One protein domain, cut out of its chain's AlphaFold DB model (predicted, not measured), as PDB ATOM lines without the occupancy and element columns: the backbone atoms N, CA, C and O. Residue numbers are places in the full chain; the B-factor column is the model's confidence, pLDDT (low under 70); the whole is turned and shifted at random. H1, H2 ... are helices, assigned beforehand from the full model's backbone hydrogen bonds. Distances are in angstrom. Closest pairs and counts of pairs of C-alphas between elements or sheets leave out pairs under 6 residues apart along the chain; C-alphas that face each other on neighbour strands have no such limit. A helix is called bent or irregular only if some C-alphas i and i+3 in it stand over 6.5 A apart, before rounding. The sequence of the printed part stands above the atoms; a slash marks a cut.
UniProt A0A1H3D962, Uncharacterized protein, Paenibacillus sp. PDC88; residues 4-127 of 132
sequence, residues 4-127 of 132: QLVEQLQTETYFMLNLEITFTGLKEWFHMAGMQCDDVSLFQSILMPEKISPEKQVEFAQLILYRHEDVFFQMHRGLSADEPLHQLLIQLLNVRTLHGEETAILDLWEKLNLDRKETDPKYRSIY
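What this domain is: This is residues 4 to 127 of the 132 residues of an uncharacterized protein of Paenibacillus sp. PDC88 (UniProt A0A1H3D962). The long helix H6 folds back on itself, its two arms side by side; H6a packs on a cluster of shorter helices in which H3 lies near the middle, while H6b makes one end of the domain. H1 links H6a to H4, and the short H7 packs on H3. The printed part has 124 residues with seven named helices, H1 to H7 in chain order, and no named strand: all helix. It is compact, with a radius of gyration of the C-alphas of 14.2 A, and spans 42 by 30 by 24 A.

Where its parts are: Find C-alpha 84 at (87.268, 141.015, 107.567), where H6, residues 84 to 115, begins. By its hydrogen bonds it was assigned as one helix, but it is bent: C-alphas 98 and 101 are 9.2 A apart, between arms H6a, residues 84 to 98, 21.4 A, and H6b, residues 101 to 115, 20.9 A. H1, residues 4 to 19, starts at (107.226, 145.410, 85.435) and runs 22.3 A. H4, residues 54 to 69, 23.7 A, is irregular, with C-alphas 65 and 68 7.4 A apart. Look also for H2 at 23 to 32, H3 at 39 to 47, H5 at 71 to 76 and H7 at 124 to 127.

How they stand to each other: H6a and H6b touch at a shallow tilt of 29 degrees, opposite ways; C-alphas 96 and 104 are closest, 5.1 A. H6a touches H3 (Leu 93 to Leu 47, closest C-alphas 6.4 A) and H1 (Leu 93 to Tyr 14, 6.8 A). H2 and H6a only just touch, only at their ends, with 3 pairs of C-alphas within 8 A. H1 touches H4 at a steep tilt of 46 degrees, closest C-alphas Leu 9 and Ala 61, 6.0 A. H3 touches H7, C-alphas 40 and 126 closest at 5.0 A. H5 is close to but not clearly touching H2, C-alphas 72 and 29 closest at 7.3 A. Every O i to N i+4 pair is within hydrogen-bond range in H1, H2, H3, H5, H6a and H6b; in H4 10 of 12 are, and H7 is too short for one.

The domain as a whole: The C-alphas of Glu 69 and Lys 117 are farthest apart, 43.1 A. The printed part has no cut, and no link is long. Look for pLDDT under 70 at residue 71 and residues 73 to 81.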
ATOM      1  N   GLN A   4     108.444 145.733  86.179       78.69
ATOM      2  CA  GLN A   4     107.226 145.410  85.435       78.69
ATOM      3  C   GLN A   4     106.515 144.157  85.964       78.69
ATOM      4  O   GLN A   4     105.291 144.120  85.990       78.69
ATOM      5  N   LEU A   5     107.258 143.137  86.413       79.81
ATOM      6  CA  LEU A   5     106.667 141.917  86.976       79.81
ATOM      7  C   LEU A   5     105.949 142.214  88.294       79.81
ATOM      8  O   LEU A   5     104.871 141.687  88.533       79.81
ATOM      9  N   VAL A   6     106.538 143.062  89.138       80.12
ATOM     10  CA  VAL A   6     105.969 143.426  90.440       80.12
ATOM     11  C   VAL A   6     104.715 144.287  90.271       80.12
ATOM     12  O   VAL A   6     103.709 144.033  90.927       80.12
ATOM     13  N   GLU A   7     104.739 145.260  89.359       82.12
ATOM     14  CA  GLU A   7     103.568 146.086  89.028       82.12
ATOM     15  C   GLU A   7     102.425 145.250  88.436       82.12
ATOM     16  O   GLU A   7     101.257 145.408  88.814       82.12
ATOM     17  N   GLN A   8     102.756 144.314  87.541       83.31
ATOM     18  CA  GLN A   8     101.780 143.387  86.976       83.31
ATOM     19  C   GLN A   8     101.203 142.475  88.061       83.31
ATOM     20  O   GLN A   8      99.988 142.334  88.153       83.31
ATOM     21  N   LEU A   9     102.052 141.916  88.930       84.12
ATOM     22  CA  LEU A   9     101.631 141.078  90.049       84.12
ATOM     23  C   LEU A   9     100.652 141.816  90.965       84.12
ATOM     24  O   LEU A   9      99.616 141.266  91.322       84.12
ATOM     25  N   GLN A  10     100.948 143.068  91.314       85.06
ATOM     26  CA  GLN A  10     100.073 143.895  92.147       85.06
ATOM     27  C   GLN A  10      98.712 144.120  91.489       85.06
ATOM     28  O   GLN A  10      97.677 143.936  92.128       85.06
ATOM     29  N   THR A  11      98.714 144.473  90.203       86.56
ATOM     30  CA  THR A  11      97.494 144.729  89.431       86.56
ATOM     31  C   THR A  11      96.624 143.476  89.340       86.56
ATOM     32  O   THR A  11      95.438 143.510  89.664       86.56
ATOM     33  N   GLU A  12      97.222 142.347  88.960       87.94
ATOM     34  CA  GLU A  12      96.529 141.065  88.824       87.94
ATOM     35  C   GLU A  12      95.987 140.564  90.163       87.94
ATOM     36  O   GLU A  12      94.833 140.147  90.246       87.94
ATOM     37  N   THR A  13      96.779 140.675  91.233       89.06
ATOM     38  CA  THR A  13      96.353 140.267  92.580       89.06
ATOM     39  C   THR A  13      95.192 141.121  93.077       89.06
ATOM     40  O   THR A  13      94.253 140.594  93.673       89.06
ATOM     41  N   TYR A  14      95.219 142.429  92.806       88.44
ATOM     42  CA  TYR A  14      94.121 143.325  93.151       88.44
ATOM     43  C   TYR A  14      92.827 142.936  92.429       88.44
ATOM     44  O   TYR A  14      91.793 142.800  93.078       88.44
ATOM     45  N   PHE A  15      92.868 142.702  91.112       86.25
ATOM     46  CA  PHE A  15      91.679 142.273  90.366       86.25
ATOM     47  C   PHE A  15      91.155 140.920  90.830       86.25
ATOM     48  O   PHE A  15      89.950 140.759  91.019       86.25
ATOM     49  N   MET A  16      92.060 139.971  91.047       87.62
ATOM     50  CA  MET A  16      91.739 138.638  91.533       87.62
ATOM     51  C   MET A  16      91.004 138.697  92.878       87.62
ATOM     52  O   MET A  16      89.940 138.101  93.021       87.62
ATOM     53  N   LEU A  17      91.513 139.466  93.843       88.31
ATOM     54  CA  LEU A  17      90.865 139.620  95.147       88.31
ATOM     55  C   LEU A  17      89.555 140.411  95.057       88.31
ATOM     56  O   LEU A  17      88.603 140.115  95.760       88.31
ATOM     57  N   ASN A  18      89.469 141.413  94.188       85.88
ATOM     58  CA  ASN A  18      88.274 142.254  94.118       85.88
ATOM     59  C   ASN A  18      87.102 141.564  93.394       85.88
ATOM     60  O   ASN A  18      85.941 141.802  93.715       85.88
ATOM     61  N   LEU A  19      87.393 140.716  92.402       81.50
ATOM     62  CA  LEU A  19      86.377 140.199  91.480       81.50
ATOM     63  C   LEU A  19      86.240 138.677  91.483       81.50
ATOM     64  O   LEU A  19      85.210 138.168  91.040       81.50
ATOM     65  N   GLU A  20      87.269 137.946  91.909       82.94
ATOM     66  CA  GLU A  20      87.354 136.511  91.635       82.94
ATOM     67  C   GLU A  20      87.354 135.653  92.897       82.94
ATOM     68  O   GLU A  20      86.695 134.616  92.893       82.94
ATOM     69  N   ILE A  21      88.057 136.049  93.964       86.81
ATOM     70  CA  ILE A  21      88.252 135.184  95.134       86.81
ATOM     71  C   ILE A  21      88.487 135.956  96.437       86.81
ATOM     72  O   ILE A  21      89.033 137.057  96.438       86.81
ATOM     73  N   THR A  22      88.125 135.346  97.566       89.38
ATOM     74  CA  THR A  22      88.413 135.875  98.907       89.38
ATOM     75  C   THR A  22      89.859 135.605  99.337       89.38
ATOM     76  O   THR A  22      90.589 134.855  98.685       89.38
ATOM     77  N   PHE A  23      90.292 136.189 100.461       90.12
ATOM     78  CA  PHE A  23      91.627 135.915 101.006       90.12
ATOM     79  C   PHE A  23      91.752 134.455 101.456       90.12
ATOM     80  O   PHE A  23      92.741 133.792 101.142       90.12
ATOM     81  N   THR A  24      90.717 133.925 102.113       89.50
ATOM     82  CA  THR A  24      90.662 132.503 102.475       89.50
ATOM     83  C   THR A  24      90.719 131.598 101.240       89.50
ATOM     84  O   THR A  24      91.513 130.661 101.215       89.50
ATOM     85  N   GLY A  25      89.963 131.900 100.177       88.12
ATOM     86  CA  GLY A  25      90.008 131.097  98.949       88.12
ATOM     87  C   GLY A  25      91.373 131.150  98.253       88.12
ATOM     88  O   GLY A  25      91.867 130.136  97.764       88.12
ATOM     89  N   LEU A  26      92.030 132.315  98.263       89.00
ATOM     90  CA  LEU A  26      93.397 132.466  97.765       89.00
ATOM     91  C   LEU A  26      94.377 131.578  98.546       89.00
ATOM     92  O   LEU A  26      95.208 130.896  97.949       89.00
ATOM     93  N   LYS A  27      94.254 131.542  99.874       90.50
ATOM     94  CA  LYS A  27      95.064 130.677 100.738       90.50
ATOM     95  C   LYS A  27      94.853 129.194 100.435       90.50
ATOM     96  O   LYS A  27      95.826 128.445 100.353       90.50
ATOM     97  N   GLU A  28      93.604 128.768 100.261       88.38
ATOM     98  CA  GLU A  28      93.265 127.387  99.897       88.38
ATOM     99  C   GLU A  28      93.870 126.993  98.549       88.38
ATOM    100  O   GLU A  28      94.466 125.923  98.424       88.38
ATOM    101  N   TRP A  29      93.800 127.880  97.558       87.38
ATOM    102  CA  TRP A  29      94.403 127.637  96.254       87.38
ATOM    103  C   TRP A  29      95.928 127.520  96.323       87.38
ATOM    104  O   TRP A  29      96.501 126.575  95.780       87.38
ATOM    105  N   PHE A  30      96.591 128.422  97.051       88.81
ATOM    106  CA  PHE A  30      98.038 128.352  97.276       88.81
ATOM    107  C   PHE A  30      98.429 127.033  97.947       88.81
ATOM    108  O   PHE A  30      99.380 126.374  97.521       88.81
ATOM    109  N   HIS A  31      97.639 126.597  98.929       88.81
ATOM    110  CA  HIS A  31      97.828 125.309  99.578       88.81
ATOM    111  C   HIS A  31      97.696 124.136  98.595       88.81
ATOM    112  O   HIS A  31      98.545 123.242  98.597       88.81
ATOM    113  N   MET A  32      96.683 124.147  97.723       86.00
ATOM    114  CA  MET A  32      96.493 123.124  96.684       86.00
ATOM    115  C   MET A  32      97.633 123.094  95.660       86.00
ATOM    116  O   MET A  32      97.994 122.020  95.181       86.00
ATOM    117  N   ALA A  33      98.238 124.245  95.374       85.50
ATOM    118  CA  ALA A  33      99.417 124.360  94.523       85.50
ATOM    119  C   ALA A  33     100.727 123.919  95.213       85.50
ATOM    120  O   ALA A  33     101.800 123.996  94.617       85.50
ATOM    121  N   GLY A  34     100.661 123.448  96.464       86.19
ATOM    122  CA  GLY A  34     101.818 122.998  97.240       86.19
ATOM    123  C   GLY A  34     102.551 124.114  97.985       86.19
ATOM    124  O   GLY A  34     103.577 123.850  98.613       86.19
ATOM    125  N   MET A  35     102.029 125.344  97.967       86.50
ATOM    126  CA  MET A  35     102.596 126.480  98.685       86.50
ATOM    127  C   MET A  35     101.892 126.657 100.032       86.50
ATOM    128  O   MET A  35     100.756 127.119 100.121       86.50
ATOM    129  N   GLN A  36     102.571 126.283 101.116       83.94
ATOM    130  CA  GLN A  36     102.050 126.526 102.459       83.94
ATOM    131  C   GLN A  36     102.401 127.943 102.912       83.94
ATOM    132  O   GLN A  36     103.567 128.272 103.126       83.94
ATOM    133  N   CYS A  37     101.374 128.771 103.074       85.81
ATOM    134  CA  CYS A  37     101.482 130.105 103.647       85.81
ATOM    135  C   CYS A  37     100.500 130.237 104.813       85.81
ATOM    136  O   CYS A  37      99.326 129.871 104.694       85.81
ATOM    137  N   ASP A  38     100.978 130.757 105.940       90.81
ATOM    138  CA  ASP A  38     100.096 131.271 106.982       90.81
ATOM    139  C   ASP A  38      99.530 132.644 106.576       90.81
ATOM    140  O   ASP A  38      99.901 133.217 105.546       90.81
ATOM    141  N   ASP A  39      98.595 133.159 107.375       92.38
ATOM    142  CA  ASP A  39      97.913 134.421 107.072       92.38
ATOM    143  C   ASP A  39      98.904 135.585 107.013       92.38
ATOM    144  O   ASP A  39      98.817 136.406 106.107       92.38
ATOM    145  N   VAL A  40      99.877 135.626 107.930       92.69
ATOM    146  CA  VAL A  40     100.924 136.656 107.986       92.69
ATOM    147  C   VAL A  40     101.728 136.669 106.690       92.69
ATOM    148  O   VAL A  40     101.823 137.702 106.026       92.69
ATOM    149  N   SER A  41     102.267 135.513 106.302       90.62
ATOM    150  CA  SER A  41     103.128 135.368 105.130       90.62
ATOM    151  C   SER A  41     102.377 135.702 103.849       90.62
ATOM    152  O   SER A  41     102.900 136.428 103.003       90.62
ATOM    153  N   LEU A  42     101.149 135.197 103.698       92.19
ATOM    154  CA  LEU A  42     100.321 135.447 102.520       92.19
ATOM    155  C   LEU A  42      99.935 136.928 102.430       92.19
ATOM    156  O   LEU A  42     100.131 137.558 101.391       92.19
ATOM    157  N   PHE A  43      99.460 137.510 103.532       93.56
ATOM    158  CA  PHE A  43      99.067 138.915 103.596       93.56
ATOM    159  C   PHE A  43     100.244 139.847 103.289       93.56
ATOM    160  O   PHE A  43     100.115 140.775 102.489       93.56
ATOM    161  N   GLN A  44     101.417 139.569 103.865       91.44
ATOM    162  CA  GLN A  44     102.642 140.315 103.594       91.44
ATOM    163  C   GLN A  44     103.082 140.184 102.137       91.44
ATOM    164  O   GLN A  44     103.448 141.188 101.530       91.44
ATOM    165  N   SER A  45     103.026 138.978 101.567       90.69
ATOM    166  CA  SER A  45     103.420 138.729 100.174       90.69
ATOM    167  C   SER A  45     102.548 139.504  99.186       90.69
ATOM    168  O   SER A  45     103.050 139.996  98.180       90.69
ATOM    169  N   ILE A  46     101.256 139.657  99.490       92.12
ATOM    170  CA  ILE A  46     100.312 140.401  98.650       92.12
ATOM    171  C   ILE A  46     100.490 141.913  98.810       92.12
ATOM    172  O   ILE A  46     100.517 142.641  97.819       92.12
ATOM    173  N   LEU A  47     100.601 142.404 100.048       92.19
ATOM    174  CA  LEU A  47     100.687 143.841 100.314       92.19
ATOM    175  C   LEU A  47     102.072 144.420  99.984       92.19
ATOM    176  O   LEU A  47     102.182 145.574  99.569       92.19
ATOM    177  N   MET A  48     103.128 143.632 100.183       89.88
ATOM    178  CA  MET A  48     104.531 144.027 100.043       89.88
ATOM    179  C   MET A  48     105.313 142.984  99.219       89.88
ATOM    180  O   MET A  48     106.281 142.399  99.720       89.88
ATOM    181  N   PRO A  49     104.945 142.749  97.945       88.06
ATOM    182  CA  PRO A  49     105.597 141.740  97.105       88.06
ATOM    183  C   PRO A  49     107.086 142.033  96.873       88.06
ATOM    184  O   PRO A  49     107.863 141.141  96.569       88.06
ATOM    185  N   GLU A  50     107.515 143.277  97.065       86.06
ATOM    186  CA  GLU A  50     108.908 143.708  96.933       86.06
ATOM    187  C   GLU A  50     109.803 143.190  98.071       86.06
ATOM    188  O   GLU A  50     111.019 143.108  97.910       86.06
ATOM    189  N   LYS A  51     109.209 142.826  99.219       85.69
ATOM    190  CA  LYS A  51     109.929 142.380 100.425       85.69
ATOM    191  C   LYS A  51     110.091 140.866 100.522       85.69
ATOM    192  O   LYS A  51     110.846 140.396 101.370       85.69
ATOM    193  N   ILE A  52     109.400 140.101  99.680       85.38
ATOM    194  CA  ILE A  52     109.583 138.649  99.601       85.38
ATOM    195  C   ILE A  52     110.772 138.301  98.700       85.38
ATOM    196  O   ILE A  52     111.133 139.062  97.804       85.38
ATOM    197  N   SER A  53     111.397 137.147  98.943       87.56
ATOM    198  CA  SER A  53     112.544 136.671  98.159       87.56
ATOM    199  C   SER A  53     112.194 136.540  96.667       87.56
ATOM    200  O   SER A  53     111.082 136.094  96.366       87.56
ATOM    201  N   PRO A  54     113.118 136.840  95.734       85.12
ATOM    202  CA  PRO A  54     112.850 136.778  94.294       85.12
ATOM    203  C   PRO A  54     112.279 135.438  93.813       85.12
ATOM    204  O   PRO A  54     111.416 135.420  92.943       85.12
ATOM    205  N   GLU A  55     112.711 134.321  94.397       85.88
ATOM    206  CA  GLU A  55     112.222 132.979  94.067       85.88
ATOM    207  C   GLU A  55     110.721 132.860  94.361       85.88
ATOM    208  O   GLU A  55     109.933 132.511  93.485       85.88
ATOM    209  N   LYS A  56     110.310 133.273  95.565       85.00
ATOM    210  CA  LYS A  56     108.900 133.309  95.973       85.00
ATOM    211  C   LYS A  56     108.074 134.287  95.147       85.00
ATOM    212  O   LYS A  56     106.913 133.999  94.890       85.00
ATOM    213  N   GLN A  57     108.643 135.417  94.716       85.12
ATOM    214  CA  GLN A  57     107.944 136.352  93.821       85.12
ATOM    215  C   GLN A  57     107.603 135.692  92.487       85.12
ATOM    216  O   GLN A  57     106.502 135.877  91.973       85.12
ATOM    217  N   VAL A  58     108.542 134.920  91.928       86.19
ATOM    218  CA  VAL A  58     108.328 134.191  90.673       86.19
ATOM    219  C   VAL A  58     107.258 133.121  90.852       86.19
ATOM    220  O   VAL A  58     106.362 133.039  90.018       86.19
ATOM    221  N   GLU A  59     107.301 132.353  91.941       87.50
ATOM    222  CA  GLU A  59     106.270 131.353  92.246       87.50
ATOM    223  C   GLU A  59     104.884 131.998  92.416       87.50
ATOM    224  O   GLU A  59     103.914 131.552  91.802       87.50
ATOM    225  N   PHE A  60     104.795 133.102  93.170       87.44
ATOM    226  CA  PHE A  60     103.566 133.893  93.318       87.44
ATOM    227  C   PHE A  60     103.023 134.350  91.965       87.44
ATOM    228  O   PHE A  60     101.840 134.181  91.671       87.44
ATOM    229  N   ALA A  61     103.894 134.925  91.135       85.62
ATOM    230  CA  ALA A  61     103.517 135.438  89.829       85.62
ATOM    231  C   ALA A  61     103.064 134.330  88.885       85.62
ATOM    232  O   ALA A  61     102.098 134.526  88.158       85.62
ATOM    233  N   GLN A  62     103.711 133.165  88.910       87.38
ATOM    234  CA  GLN A  62     103.280 132.019  88.117       87.38
ATOM    235  C   GLN A  62     101.874 131.583  88.507       87.38
ATOM    236  O   GLN A  62     101.020 131.484  87.631       87.38
ATOM    237  N   LEU A  63     101.612 131.390  89.803       87.62
ATOM    238  CA  LEU A  63     100.275 131.024  90.256       87.62
ATOM    239  C   LEU A  63      99.260 132.059  89.773       87.62
ATOM    240  O   LEU A  63      98.345 131.721  89.022       87.62
ATOM    241  N   ILE A  64      99.459 133.332  90.119       87.44
ATOM    242  CA  ILE A  64      98.498 134.402  89.826       87.44
ATOM    243  C   ILE A  64      98.278 134.592  88.324       87.44
ATOM    244  O   ILE A  64      97.134 134.731  87.902       87.44
ATOM    245  N   LEU A  65      99.318 134.573  87.492       84.00
ATOM    246  CA  LEU A  65      99.167 134.799  86.051       84.00
ATOM    247  C   LEU A  65      98.484 133.625  85.338       84.00
ATOM    248  O   LEU A  65      97.674 133.856  84.441       84.00
ATOM    249  N   TYR A  66      98.757 132.384  85.749       82.56
ATOM    250  CA  TYR A  66      98.148 131.193  85.143       82.56
ATOM    251  C   TYR A  66      96.806 130.800  85.779       82.56
ATOM    252  O   TYR A  66      96.170 129.845  85.336       82.56
ATOM    253  N   ARG A  67      96.308 131.563  86.762       83.75
ATOM    254  CA  ARG A  67      95.061 131.268  87.493       83.75
ATOM    255  C   ARG A  67      93.831 131.089  86.603       83.75
ATOM    256  O   ARG A  67      92.924 130.342  86.948       83.75
ATOM    257  N   HIS A  68      93.780 131.771  85.459       73.75
ATOM    258  CA  HIS A  68      92.647 131.690  84.533       73.75
ATOM    259  C   HIS A  68      92.520 130.320  83.856       73.75
ATOM    260  O   HIS A  68      91.438 129.966  83.385       73.75
ATOM    261  N   GLU A  69      93.612 129.558  83.817       73.94
ATOM    262  CA  GLU A  69      93.650 128.196  83.289       73.94
ATOM    263  C   GLU A  69      93.238 127.159  84.352       73.94
ATOM    264  O   GLU A  69      93.004 125.997  84.022       73.94
ATOM    265  N   ASP A  70      93.104 127.572  85.619       77.62
ATOM    266  CA  ASP A  70      92.818 126.690  86.746       77.62
ATOM    267  C   ASP A  70      91.304 126.523  86.985       77.62
ATOM    268  O   ASP A  70      90.541 127.480  87.161       77.62
ATOM    269  N   VAL A  71      90.860 125.264  87.032       69.44
ATOM    270  CA  VAL A  71      89.465 124.878  87.294       69.44
ATOM    271  C   VAL A  71      89.018 125.314  88.693       69.44
ATOM    272  O   VAL A  71      87.841 125.627  88.892       69.44
ATOM    273  N   PHE A  72      89.938 125.393  89.658       71.56
ATOM    274  CA  PHE A  72      89.649 125.863  91.008       71.56
ATOM    275  C   PHE A  72      89.041 127.271  90.993       71.56
ATOM    276  O   PHE A  72      88.005 127.496  91.621       71.56
ATOM    277  N   PHE A  73      89.606 128.192  90.206       69.94
ATOM    278  CA  PHE A  73      89.098 129.561  90.091       69.94
ATOM    279  C   PHE A  73      87.697 129.623  89.485       69.94
ATOM    280  O   PHE A  73      86.878 130.443  89.893       69.94
ATOM    281  N   GLN A  74      87.380 128.741  88.539       67.00
ATOM    282  CA  GLN A  74      86.046 128.696  87.935       67.00
ATOM    283  C   GLN A  74      84.977 128.234  88.933       67.00
ATOM    284  O   GLN A  74      83.839 128.697  88.867       67.00
ATOM    285  N   MET A  75      85.348 127.358  89.869       69.50
ATOM    286  CA  MET A  75      84.439 126.768  90.856       69.50
ATOM    287  C   MET A  75      84.236 127.631  92.110       69.50
ATOM    288  O   MET A  75      83.194 127.514  92.750       69.50
ATOM    289  N   HIS A  76      85.201 128.488  92.456       67.94
ATOM    290  CA  HIS A  76      85.196 129.280  93.698       67.94
ATOM    291  C   HIS A  76      84.933 130.780  93.473       67.94
ATOM    292  O   HIS A  76      84.980 131.570  94.417       67.94
ATOM    293  N   ARG A  77      84.606 131.178  92.235       67.31
ATOM    294  CA  ARG A  77      84.170 132.542  91.911       67.31
ATOM    295  C   ARG A  77      82.867 132.892  92.632       67.31
ATOM    296  O   ARG A  77      81.874 132.178  92.512       67.31
ATOM    297  N   GLY A  78      82.854 134.036  93.319       64.38
ATOM    298  CA  GLY A  78      81.646 134.600  93.935       64.38
ATOM    299  C   GLY A  78      81.376 134.190  95.388       64.38
ATOM    300  O   GLY A  78      80.238 134.305  95.844       64.38
ATOM    301  N   LEU A  79      82.389 133.723  96.126       61.78
ATOM    302  CA  LEU A  79      82.291 133.562  97.582       61.78
ATOM    303  C   LEU A  79      82.099 134.924  98.279       61.78
ATOM    304  O   LEU A  79      82.548 135.954  97.779       61.78
ATOM    305  N   SER A  80      81.404 134.928  99.425       61.81
ATOM    306  CA  SER A  80      81.092 136.153 100.183       61.81
ATOM    307  C   SER A  80      82.368 136.930 100.517       61.81
ATOM    308  O   SER A  80      83.279 136.414 101.161       61.81
ATOM    309  N   ALA A  81      82.394 138.199 100.111       66.19
ATOM    310  CA  ALA A  81      83.479 139.124 100.403       66.19
ATOM    311  C   ALA A  81      83.446 139.648 101.854       66.19
ATOM    312  O   ALA A  81      84.252 140.505 102.196       66.19
ATOM    313  N   ASP A  82      82.559 139.157 102.728       78.50
ATOM    314  CA  ASP A  82      82.384 139.692 104.090       78.50
ATOM    315  C   ASP A  82      83.503 139.272 105.067       78.50
ATOM    316  O   ASP A  82      83.457 139.591 106.257       78.50
ATOM    317  N   GLU A  83      84.532 138.570 104.582       87.31
ATOM    318  CA  GLU A  83      85.727 138.220 105.348       87.31
ATOM    319  C   GLU A  83      86.486 139.499 105.783       87.31
ATOM    320  O   GLU A  83      86.986 140.242 104.930       87.31
ATOM    321  N   PRO A  84      86.647 139.773 107.097       91.19
ATOM    322  CA  PRO A  84      87.268 141.015 107.567       91.19
ATOM    323  C   PRO A  84      88.696 141.219 107.054       91.19
ATOM    324  O   PRO A  84      89.070 142.330 106.677       91.19
ATOM    325  N   LEU A  85      89.492 140.148 107.026       91.88
ATOM    326  CA  LEU A  85      90.883 140.198 106.582       91.88
ATOM    327  C   LEU A  85      90.987 140.509 105.084       91.88
ATOM    328  O   LEU A  85      91.837 141.293 104.665       91.88
ATOM    329  N   HIS A  86      90.069 139.957 104.294       92.00
ATOM    330  CA  HIS A  86      89.944 140.238 102.872       92.00
ATOM    331  C   HIS A  86      89.575 141.703 102.605       92.00
ATOM    332  O   HIS A  86      90.248 142.375 101.825       92.00
ATOM    333  N   GLN A  87      88.566 142.228 103.308       92.12
ATOM    334  CA  GLN A  87      88.161 143.635 103.196       92.12
ATOM    335  C   GLN A  87      89.291 144.591 103.586       92.12
ATOM    336  O   GLN A  87      89.548 145.583 102.899       92.12
ATOM    337  N   LEU A  88      90.010 144.269 104.665       94.62
ATOM    338  CA  LEU A  88      91.193 145.015 105.070       94.62
ATOM    339  C   LEU A  88      92.256 145.010 103.966       94.62
ATOM    340  O   LEU A  88      92.781 146.070 103.627       94.62
ATOM    341  N   LEU A  89      92.550 143.842 103.394       94.06
ATOM    342  CA  LEU A  89      93.560 143.701 102.353       94.06
ATOM    343  C   LEU A  89      93.207 144.504 101.097       94.06
ATOM    344  O   LEU A  89      94.051 145.249 100.609       94.06
ATOM    345  N   ILE A  90      91.965 144.422 100.609       93.31
ATOM    346  CA  ILE A  90      91.508 145.209  99.451       93.31
ATOM    347  C   ILE A  90      91.655 146.706  99.721       93.31
ATOM    348  O   ILE A  90      92.173 147.438  98.873       93.31
ATOM    349  N   GLN A  91      91.236 147.171 100.902       93.81
ATOM    350  CA  GLN A  91      91.369 148.580 101.256       93.81
ATOM    351  C   GLN A  91      92.836 149.024 101.229       93.81
ATOM    352  O   GLN A  91      93.139 150.084 100.685       93.81
ATOM    353  N   LEU A  92      93.742 148.223 101.787       95.38
ATOM    354  CA  LEU A  92      95.164 148.552 101.837       95.38
ATOM    355  C   LEU A  92      95.829 148.490 100.465       95.38
ATOM    356  O   LEU A  92      96.671 149.333 100.178       95.38
ATOM    357  N   LEU A  93      95.431 147.555  99.599       93.06
ATOM    358  CA  LEU A  93      95.886 147.529  98.209       93.06
ATOM    359  C   LEU A  93      95.453 148.799  97.469       93.06
ATOM    360  O   LEU A  93      96.265 149.399  96.774       93.06
ATOM    361  N   ASN A  94      94.223 149.269  97.684       93.19
ATOM    362  CA  ASN A  94      93.755 150.526  97.100       93.19
ATOM    363  C   ASN A  94      94.530 151.744  97.644       93.19
ATOM    364  O   ASN A  94      94.995 152.580  96.871       93.19
ATOM    365  N   VAL A  95      94.741 151.823  98.965       94.81
ATOM    366  CA  VAL A  95      95.587 152.866  99.581       94.81
ATOM    367  C   VAL A  95      97.000 152.816  99.009       94.81
ATOM    368  O   VAL A  95      97.546 153.853  98.648       94.81
ATOM    369  N   ARG A  96      97.573 151.622  98.854       92.81
ATOM    370  CA  ARG A  96      98.901 151.425  98.273       92.81
ATOM    371  C   ARG A  96      98.973 151.933  96.836       92.81
ATOM    372  O   ARG A  96      99.929 152.620  96.492       92.81
ATOM    373  N   THR A  97      97.972 151.635  96.010       90.06
ATOM    374  CA  THR A  97      97.896 152.113  94.622       90.06
ATOM    375  C   THR A  97      97.811 153.640  94.539       90.06
ATOM    376  O   THR A  97      98.416 154.233  93.651       90.06
ATOM    377  N   LEU A  98      97.082 154.287  95.452       91.81
ATOM    378  CA  LEU A  98      96.838 155.734  95.411       91.81
ATOM    379  C   LEU A  98      97.904 156.568  96.135       91.81
ATOM    380  O   LEU A  98      98.198 157.692  95.726       91.81
ATOM    381  N   HIS A  99      98.450 156.043  97.228       94.12
ATOM    382  CA  HIS A  99      99.255 156.786  98.201       94.12
ATOM    383  C   HIS A  99     100.600 156.119  98.521       94.12
ATOM    384  O   HIS A  99     101.354 156.632  99.350       94.12
ATOM    385  N   GLY A 100     100.918 155.005  97.861       90.88
ATOM    386  CA  GLY A 100     102.176 154.285  98.026       90.88
ATOM    387  C   GLY A 100     102.197 153.313  99.207       90.88
ATOM    388  O   GLY A 100     101.313 153.288 100.065       90.88
ATOM    389  N   GLU A 101     103.242 152.484  99.234       91.81
ATOM    390  CA  GLU A 101     103.412 151.411 100.221       91.81
ATOM    391  C   GLU A 101     103.525 151.924 101.660       91.81
ATOM    392  O   GLU A 101     102.900 151.358 102.552       91.81
ATOM    393  N   GLU A 102     104.288 152.993 101.895       93.31
ATOM    394  CA  GLU A 102     104.512 153.520 103.247       93.31
ATOM    395  C   GLU A 102     103.195 153.919 103.922       93.31
ATOM    396  O   GLU A 102     102.945 153.540 105.066       93.31
ATOM    397  N   THR A 103     102.317 154.604 103.183       95.62
ATOM    398  CA  THR A 103     100.984 154.991 103.661       95.62
ATOM    399  C   THR A 103     100.139 153.763 103.993       95.62
ATOM    400  O   THR A 103      99.542 153.696 105.062       95.62
ATOM    401  N   ALA A 104     100.137 152.745 103.125       94.81
ATOM    402  CA  ALA A 104      99.386 151.515 103.377       94.81
ATOM    403  C   ALA A 104      99.892 150.759 104.620       94.81
ATOM    404  O   ALA A 104      99.100 150.206 105.380       94.81
ATOM    405  N   ILE A 105     101.204 150.746 104.866       94.56
ATOM    406  CA  ILE A 105     101.780 150.115 106.062       94.56
ATOM    407  C   ILE A 105     101.384 150.874 107.334       94.56
ATOM    408  O   ILE A 105     101.062 150.237 108.339       94.56
ATOM    409  N   LEU A 106     101.390 152.209 107.300       95.31
ATOM    410  CA  LEU A 106     100.950 153.039 108.425       95.31
ATOM    411  C   LEU A 106      99.467 152.807 108.744       95.31
ATOM    412  O   LEU A 106      99.135 152.545 109.901       95.31
ATOM    413  N   ASP A 107      98.606 152.804 107.725       95.81
ATOM    414  CA  ASP A 107      97.176 152.503 107.863       95.81
ATOM    415  C   ASP A 107      96.949 151.110 108.466       95.81
ATOM    416  O   ASP A 107      96.120 150.928 109.364       95.81
ATOM    417  N   LEU A 108      97.698 150.106 107.997       95.50
ATOM    418  CA  LEU A 108      97.640 148.754 108.549       95.50
ATOM    419  C   LEU A 108      98.048 148.750 110.026       95.50
ATOM    420  O   LEU A 108      97.342 148.175 110.856       95.50
ATOM    421  N   TRP A 109      99.161 149.396 110.367       94.31
ATOM    422  CA  TRP A 109      99.655 149.467 111.740       94.31
ATOM    423  C   TRP A 109      98.642 150.128 112.682       94.31
ATOM    424  O   TRP A 109      98.372 149.603 113.768       94.31
ATOM    425  N   GLU A 110      98.030 151.240 112.268       94.31
ATOM    426  CA  GLU A 110      96.996 151.919 113.051       94.31
ATOM    427  C   GLU A 110      95.778 151.013 113.266       94.31
ATOM    428  O   GLU A 110      95.337 150.817 114.403       94.31
ATOM    429  N   LYS A 111      95.282 150.380 112.196       94.44
ATOM    430  CA  LYS A 111      94.125 149.484 112.269       94.44
ATOM    431  C   LYS A 111      94.347 148.281 113.173       94.44
ATOM    432  O   LYS A 111      93.456 147.956 113.954       94.44
ATOM    433  N   LEU A 112      95.512 147.635 113.108       94.12
ATOM    434  CA  LEU A 112      95.818 146.507 113.992       94.12
ATOM    435  C   LEU A 112      95.889 146.945 115.461       94.12
ATOM    436  O   LEU A 112      95.425 146.224 116.340       94.12
ATOM    437  N   ASN A 113      96.420 148.137 115.746       92.38
ATOM    438  CA  ASN A 113      96.474 148.663 117.111       92.38
ATOM    439  C   ASN A 113      95.105 149.061 117.670       92.38
ATOM    440  O   ASN A 113      94.898 148.958 118.882       92.38
ATOM    441  N   LEU A 114      94.191 149.526 116.818       92.88
ATOM    442  CA  LEU A 114      92.803 149.775 117.200       92.88
ATOM    443  C   LEU A 114      92.067 148.456 117.454       92.88
ATOM    444  O   LEU A 114      91.492 148.287 118.524       92.88
ATOM    445  N   ASP A 115      92.179 147.494 116.536       94.12
ATOM    446  CA  ASP A 115      91.538 146.178 116.640       94.12
ATOM    447  C   ASP A 115      91.990 145.406 117.892       94.12
ATOM    448  O   ASP A 115      91.172 144.803 118.576       94.12
ATOM    449  N   ARG A 116      93.264 145.514 118.295       91.50
ATOM    450  CA  ARG A 116      93.777 144.912 119.545       91.50
ATOM    451  C   ARG A 116      93.062 145.385 120.814       91.50
ATOM    452  O   ARG A 116      93.137 144.703 121.833       91.50
ATOM    453  N   LYS A 117      92.443 146.567 120.784       91.50
ATOM    454  CA  LYS A 117      91.716 147.151 121.923       91.50
ATOM    455  C   LYS A 117      90.229 146.794 121.909       91.50
ATOM    456  O   LYS A 117      89.543 147.084 122.888       91.50
ATOM    457  N   GLU A 118      89.739 146.194 120.827       92.62
ATOM    458  CA  GLU A 118      88.350 145.776 120.689       92.62
ATOM    459  C   GLU A 118      88.048 144.529 121.525       92.62
ATOM    460  O   GLU A 118      88.915 143.710 121.836       92.62
ATOM    461  N   THR A 119      86.773 144.378 121.885       87.62
ATOM    462  CA  THR A 119      86.296 143.205 122.638       87.62
ATOM    463  C   THR A 119      86.290 141.930 121.793       87.62
ATOM    464  O   THR A 119      86.561 140.848 122.321       87.62
ATOM    465  N   ASP A 120      86.049 142.062 120.488       89.88
ATOM    466  CA  ASP A 120      86.099 140.985 119.499       89.88
ATOM    467  C   ASP A 120      87.031 141.378 118.333       89.88
ATOM    468  O   ASP A 120      86.594 142.009 117.367       89.88
ATOM    469  N   PRO A 121      88.340 141.081 118.446       89.62
ATOM    470  CA  PRO A 121      89.340 141.499 117.476       89.62
ATOM    471  C   PRO A 121      89.288 140.646 116.210       89.62
ATOM    472  O   PRO A 121      89.351 139.414 116.276       89.62
ATOM    473  N   LYS A 122      89.248 141.305 115.054       90.62
ATOM    474  CA  LYS A 122      89.018 140.687 113.741       90.62
ATOM    475  C   LYS A 122      90.298 140.285 113.018       90.62
ATOM    476  O   LYS A 122      90.240 139.452 112.117       90.62
ATOM    477  N   TYR A 123      91.449 140.847 113.392       92.06
ATOM    478  CA  TYR A 123      92.712 140.680 112.660       92.06
ATOM    479  C   TYR A 123      93.784 139.928 113.457       92.06
ATOM    480  O   TYR A 123      94.978 140.074 113.190       92.06
ATOM    481  N   ARG A 124      93.376 139.109 114.440       89.31
ATOM    482  CA  ARG A 124      94.305 138.389 115.330       89.31
ATOM    483  C   ARG A 124      95.363 137.587 114.578       89.31
ATOM    484  O   ARG A 124      96.508 137.558 115.020       89.31
ATOM    485  N   SER A 125      94.999 136.968 113.454       90.75
ATOM    486  CA  SER A 125      95.905 136.111 112.684       90.75
ATOM    487  C   SER A 125      97.065 136.858 112.026       90.75
ATOM    488  O   SER A 125      98.035 136.218 111.638       90.75
ATOM    489  N   ILE A 126      97.007 138.192 111.941       92.69
ATOM    490  CA  ILE A 126      98.056 139.014 111.323       92.69
ATOM    491  C   ILE A 126      98.735 139.992 112.293       92.69
ATOM    492  O   ILE A 126      99.518 140.843 111.878       92.69
ATOM    493  N   TYR A 127      98.487 139.885 113.602       90.88
ATOM    494  CA  TYR A 127      99.120 140.760 114.598       90.88
ATOM    495  C   TYR A 127     100.639 140.629 114.665       90.88
ATOM    496  O   TYR A 127     101.316 141.578 115.072       90.88
TER     497      TYR A 127